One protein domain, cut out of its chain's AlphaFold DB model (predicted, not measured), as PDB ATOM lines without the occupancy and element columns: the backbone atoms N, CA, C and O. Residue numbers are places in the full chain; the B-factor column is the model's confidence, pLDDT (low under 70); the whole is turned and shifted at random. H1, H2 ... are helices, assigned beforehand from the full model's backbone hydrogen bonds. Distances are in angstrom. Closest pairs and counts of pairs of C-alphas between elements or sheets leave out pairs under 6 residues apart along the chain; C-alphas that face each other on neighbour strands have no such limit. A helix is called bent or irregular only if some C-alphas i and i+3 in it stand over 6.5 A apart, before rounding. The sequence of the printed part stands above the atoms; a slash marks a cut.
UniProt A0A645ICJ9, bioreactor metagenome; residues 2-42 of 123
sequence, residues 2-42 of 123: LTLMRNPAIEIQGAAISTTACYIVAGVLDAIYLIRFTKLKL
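What this domain is: This is residues 2 to 42 of the 123 residues of a protein of bioreactor metagenome (UniProt A0A645ICJ9). One long helix, H2, makes nearly the whole length of this model, a rod with a small head at one end, where the short helix H1 and the link after it fold back on the first turns of H2. Most of H2 sticks out from that head, and a short tail, residues 39 to 42, follows its far end. The printed part has 41 residues with two named helices, H1 then H2, and no named strand; the class is all helix. The whole is extended, with a radius of gyration of the C-alphas of 15.2 A, and the C-alphas span 46 by 14 by 9 A.

Where its parts are: H2 is residues 13 to 38, Gln 13 to Thr 38, and measures 37.0 A from first to last C-alpha. It begins at C-alpha 13, at (-15.490, 62.676, 31.076), and ends at C-alpha 38, at (-16.710, 25.694, 31.784). Along it y falls while x and z change little from end to end. H1 is residues 2 to 5, Leu 2 to Met 5, 5.1 A long, with C-alpha 2 at (-24.609, 61.064, 37.426).

How they stand to each other: H2 touches H1 with residues 13 to 18 alone. The two have 8 pairs of C-alphas within 8 A, and the closest C-alphas are those of Met 5 and Gly 14, 4.7 A apart. Their centres are 19.2 A apart. Residues 19 to 30 of H2 stand free, and so do residues 32 to 39, of which 32 to 38 belong to H2. Every O i to N i+4 pair in H2 is within hydrogen-bond range; H1, with four residues, is too short for such a pair. Neither helix is bent.

The domain as a whole: The two C-alphas farthest apart are those of Pro 8 and Lys 39, at 45.9 A. The printed part has no cut, and the link from H1 to H2, seven residues, is short. The mean pLDDT of the printed part is 87.9, with 92 for H2 and 78 for H1, and no printed residue is under 70.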
ATOM      1  N   LEU A   2     -24.111  59.734  37.011       77.88
ATOM      2  CA  LEU A   2     -24.609  61.064  37.426       77.88
ATOM      3  C   LEU A   2     -23.807  61.721  38.564       77.88
ATOM      4  O   LEU A   2     -23.654  62.937  38.594       77.88
ATOM      5  N   THR A   3     -23.249  60.919  39.473       79.62
ATOM      6  CA  THR A   3     -22.389  61.394  40.567       79.62
ATOM      7  C   THR A   3     -21.037  61.926  40.084       79.62
ATOM      8  O   THR A   3     -20.591  62.954  40.578       79.62
ATOM      9  N   LEU A   4     -20.406  61.277  39.096       76.12
ATOM     10  CA  LEU A   4     -19.143  61.744  38.506       76.12
ATOM     11  C   LEU A   4     -19.359  62.941  37.573       76.12
ATOM     12  O   LEU A   4     -18.546  63.854  37.572       76.12
ATOM     13  N   MET A   5     -20.460  62.954  36.814       79.31
ATOM     14  CA  MET A   5     -20.765  64.043  35.876       79.31
ATOM     15  C   MET A   5     -21.077  65.370  36.570       79.31
ATOM     16  O   MET A   5     -20.851  66.432  36.003       79.31
ATOM     17  N   ARG A   6     -21.601  65.318  37.801       79.31
ATOM     18  CA  ARG A   6     -21.913  66.513  38.595       79.31
ATOM     19  C   ARG A   6     -20.666  67.191  39.173       79.31
ATOM     20  O   ARG A   6     -20.772  68.301  39.685       79.31
ATOM     21  N   ASN A   7     -19.507  66.536  39.126       84.38
ATOM     22  CA  ASN A   7     -18.256  67.127  39.577       84.38
ATOM     23  C   ASN A   7     -17.715  68.094  38.499       84.38
ATOM     24  O   ASN A   7     -17.395  67.623  37.404       84.38
ATOM     25  N   PRO A   8     -17.549  69.401  38.796       79.44
ATOM     26  CA  PRO A   8     -17.046  70.388  37.833       79.44
ATOM     27  C   PRO A   8     -15.611  70.117  37.355       79.44
ATOM     28  O   PRO A   8     -15.189  70.679  36.357       79.44
ATOM     29  N   ALA A   9     -14.853  69.246  38.031       82.12
ATOM     30  CA  ALA A   9     -13.521  68.843  37.576       82.12
ATOM     31  C   ALA A   9     -13.534  67.743  36.493       82.12
ATOM     32  O   ALA A   9     -12.515  67.525  35.846       82.12
ATOM     33  N   ILE A  10     -14.641  67.004  36.332       81.19
ATOM     34  CA  ILE A  10     -14.706  65.790  35.494       81.19
ATOM     35  C   ILE A  10     -15.790  65.900  34.408       81.19
ATOM     36  O   ILE A  10     -15.618  65.358  33.316       81.19
ATOM     37  N   GLU A  11     -16.890  66.607  34.676       85.75
ATOM     38  CA  GLU A  11     -17.946  66.928  33.705       85.75
ATOM     39  C   GLU A  11     -18.337  65.726  32.808       85.75
ATOM     40  O   GLU A  11     -18.682  64.640  33.285       85.75
ATOM     41  N   ILE A  12     -18.256  65.885  31.484       87.06
ATOM     42  CA  ILE A  12     -18.617  64.868  30.487       87.06
ATOM     43  C   ILE A  12     -17.681  63.651  30.528       87.06
ATOM     44  O   ILE A  12     -18.121  62.535  30.245       87.06
ATOM     45  N   GLN A  13     -16.422  63.806  30.951       87.31
ATOM     46  CA  GLN A  13     -15.490  62.676  31.076       87.31
ATOM     47  C   GLN A  13     -15.980  61.657  32.117       87.31
ATOM     48  O   GLN A  13     -15.674  60.466  32.030       87.31
ATOM     49  N   GLY A  14     -16.830  62.093  33.053       86.19
ATOM     50  CA  GLY A  14     -17.445  61.240  34.065       86.19
ATOM     51  C   GLY A  14     -18.376  60.182  33.476       86.19
ATOM     52  O   GLY A  14     -18.521  59.102  34.054       86.19
ATOM     53  N   ALA A  15     -18.965  60.452  32.305       88.88
ATOM     54  CA  ALA A  15     -19.742  59.468  31.561       88.88
ATOM     55  C   ALA A  15     -18.843  58.323  31.073       88.88
ATOM     56  O   ALA A  15     -19.116  57.166  31.400       88.88
ATOM     57  N   ALA A  16     -17.740  58.653  30.391       89.88
ATOM     58  CA  ALA A  16     -16.778  57.685  29.864       89.88
ATOM     59  C   ALA A  16     -16.131  56.841  30.971       89.88
ATOM     60  O   ALA A  16     -16.086  55.619  30.874       89.88
ATOM     61  N   ILE A  17     -15.710  57.467  32.076       90.75
ATOM     62  CA  ILE A  17     -15.140  56.738  33.220       90.75
ATOM     63  C   ILE A  17     -16.161  55.742  33.781       90.75
ATOM     64  O   ILE A  17     -15.817  54.603  34.096       90.75
ATOM     65  N   SER A  18     -17.431  56.146  33.892       91.88
ATOM     66  CA  SER A  18     -18.458  55.275  34.464       91.88
ATOM     67  C   SER A  18     -18.810  54.080  33.578       91.88
ATOM     68  O   SER A  18     -19.030  52.993  34.110       91.88
ATOM     69  N   THR A  19     -18.832  54.245  32.252       92.62
ATOM     70  CA  THR A  19     -19.094  53.138  31.321       92.62
ATOM     71  C   THR A  19     -17.915  52.177  31.270       92.62
ATOM     72  O   THR A  19     -18.118  50.969  31.355       92.62
ATOM     73  N   THR A  20     -16.681  52.689  31.240       93.06
ATOM     74  CA  THR A  20     -15.478  51.855  31.336       93.06
ATOM     75  C   THR A  20     -15.452  51.068  32.645       93.06
ATOM     76  O   THR A  20     -15.266  49.856  32.616       93.06
ATOM     77  N   ALA A  21     -15.705  51.714  33.787       93.81
ATOM     78  CA  ALA A  21     -15.752  51.033  35.083       93.81
ATOM     79  C   ALA A  21     -16.843  49.949  35.130       93.81
ATOM     80  O   ALA A  21     -16.596  48.850  35.622       93.81
ATOM     81  N   CYS A  22     -18.024  50.235  34.575       94.50
ATOM     82  CA  CYS A  22     -19.109  49.264  34.456       94.50
ATOM     83  C   CYS A  22     -18.673  48.025  33.658       94.50
ATOM     84  O   CYS A  22     -18.796  46.906  34.154       94.50
ATOM     85  N   TYR A  23     -18.098  48.215  32.465       95.44
ATOM     86  CA  TYR A  23     -17.649  47.103  31.624       95.44
ATOM     87  C   TYR A  23     -16.485  46.320  32.225       95.44
ATOM     88  O   TYR A  23     -16.420  45.110  32.031       95.44
ATOM     89  N   ILE A  24     -15.598  46.968  32.984       95.06
ATOM     90  CA  ILE A  24     -14.541  46.265  33.719       95.06
ATOM     91  C   ILE A  24     -15.162  45.317  34.744       95.06
ATOM     92  O   ILE A  24     -14.824  44.137  34.765       95.06
ATOM     93  N   VAL A  25     -16.087  45.805  35.578       96.31
ATOM     94  CA  VAL A  25     -16.728  44.970  36.606       96.31
ATOM     95  C   VAL A  25     -17.523  43.836  35.965       96.31
ATOM     96  O   VAL A  25     -17.356  42.684  36.362       96.31
ATOM     97  N   ALA A  26     -18.340  44.141  34.953       96.19
ATOM     98  CA  ALA A  26     -19.119  43.140  34.231       96.19
ATOM     99  C   ALA A  26     -18.215  42.077  33.587       96.19
ATOM    100  O   ALA A  26     -18.378  40.893  33.856       96.19
ATOM    101  N   GLY A  27     -17.191  42.497  32.838       94.25
ATOM    102  CA  GLY A  27     -16.264  41.583  32.171       94.25
ATOM    103  C   GLY A  27     -15.464  40.711  33.140       94.25
ATOM    104  O   GLY A  27     -15.229  39.539  32.852       94.25
ATOM    105  N   VAL A  28     -15.072  41.236  34.307       93.69
ATOM    106  CA  VAL A  28     -14.391  40.442  35.346       93.69
ATOM    107  C   VAL A  28     -15.328  39.393  35.937       93.69
ATOM    108  O   VAL A  28     -14.927  38.239  36.082       93.69
ATOM    109  N   LEU A  29     -16.567  39.767  36.264       94.69
ATOM    110  CA  LEU A  29     -17.554  38.813  36.765       94.69
ATOM    111  C   LEU A  29     -17.837  37.735  35.714       94.69
ATOM    112  O   LEU A  29     -17.722  36.551  36.029       94.69
ATOM    113  N   ASP A  30     -18.100  38.123  34.467       94.19
ATOM    114  CA  ASP A  30     -18.345  37.193  33.362       94.19
ATOM    115  C   ASP A  30     -17.165  36.238  33.153       94.19
ATOM    116  O   ASP A  30     -17.368  35.032  33.020       94.19
ATOM    117  N   ALA A  31     -15.926  36.735  33.213       90.12
ATOM    118  CA  ALA A  31     -14.735  35.895  33.130       90.12
ATOM    119  C   ALA A  31     -14.656  34.893  34.296       90.12
ATOM    120  O   ALA A  31     -14.409  33.710  34.068       90.12
ATOM    121  N   ILE A  32     -14.907  35.326  35.538       91.50
ATOM    122  CA  ILE A  32     -14.905  34.441  36.717       91.50
ATOM    123  C   ILE A  32     -15.966  33.343  36.574       91.50
ATOM    124  O   ILE A  32     -15.673  32.163  36.795       91.50
ATOM    125  N   TYR A  33     -17.191  33.715  36.198       93.06
ATOM    126  CA  TYR A  33     -18.282  32.768  35.976       93.06
ATOM    127  C   TYR A  33     -17.947  31.801  34.838       93.06
ATOM    128  O   TYR A  33     -18.071  30.589  35.016       93.06
ATOM    129  N   LEU A  34     -17.436  32.298  33.711       92.06
ATOM    130  CA  LEU A  34     -17.030  31.481  32.570       92.06
ATOM    131  C   LEU A  34     -15.995  30.427  32.977       92.06
ATOM    132  O   LEU A  34     -16.213  29.237  32.738       92.06
ATOM    133  N   ILE A  35     -14.907  30.841  33.636       89.50
ATOM    134  CA  ILE A  35     -13.836  29.939  34.089       89.50
ATOM    135  C   ILE A  35     -14.401  28.879  35.040       89.50
ATOM    136  O   ILE A  35     -14.083  27.696  34.910       89.50
ATOM    137  N   ARG A  36     -15.270  29.280  35.977       89.88
ATOM    138  CA  ARG A  36     -15.842  28.376  36.982       89.88
ATOM    139  C   ARG A  36     -16.792  27.340  36.380       89.88
ATOM    140  O   ARG A  36     -16.731  26.178  36.776       89.88
ATOM    141  N   PHE A  37     -17.665  27.741  35.457       91.56
ATOM    142  CA  PHE A  37     -18.687  26.859  34.884       91.56
ATOM    143  C   PHE A  37     -18.139  25.945  33.784       91.56
ATOM    144  O   PHE A  37     -18.486  24.768  33.740       91.56
ATOM    145  N   THR A  38     -17.258  26.457  32.923       89.75
ATOM    146  CA  THR A  38     -16.710  25.694  31.784       89.75
ATOM    147  C   THR A  38     -15.388  24.993  32.102       89.75
ATOM    148  O   THR A  38     -14.914  24.193  31.299       89.75
ATOM    149  N   LYS A  39     -14.793  25.261  33.278       82.19
ATOM    150  CA  LYS A  39     -13.456  24.785  33.685       82.19
ATOM    151  C   LYS A  39     -12.370  25.119  32.652       82.19
ATOM    152  O   LYS A  39     -11.439  24.341  32.437       82.19
ATOM    153  N   LEU A  40     -12.502  26.280  32.010       80.19
ATOM    154  CA  LEU A  40     -11.588  26.741  30.972       80.19
ATOM    155  C   LEU A  40     -10.197  27.010  31.556       80.19
ATOM    156  O   LEU A  40     -10.053  27.701  32.568       80.19
ATOM    157  N   LYS A  41      -9.157  26.493  30.900       77.50
ATOM    158  CA  LYS A  41      -7.767  26.834  31.215       77.50
ATOM    159  C   LYS A  41      -7.404  28.126  30.488       77.50
ATOM    160  O   LYS A  41      -6.990  28.087  29.336       77.50
ATOM    161  N   LEU A  42      -7.584  29.269  31.148       75.12
ATOM    162  CA  LEU A  42      -7.148  30.545  30.586       75.12
ATOM    163  C   LEU A  42      -5.637  30.710  30.729       75.12
ATOM    164  O   LEU A  42      -5.106  30.802  31.837       75.12
TER     165      LEU A  42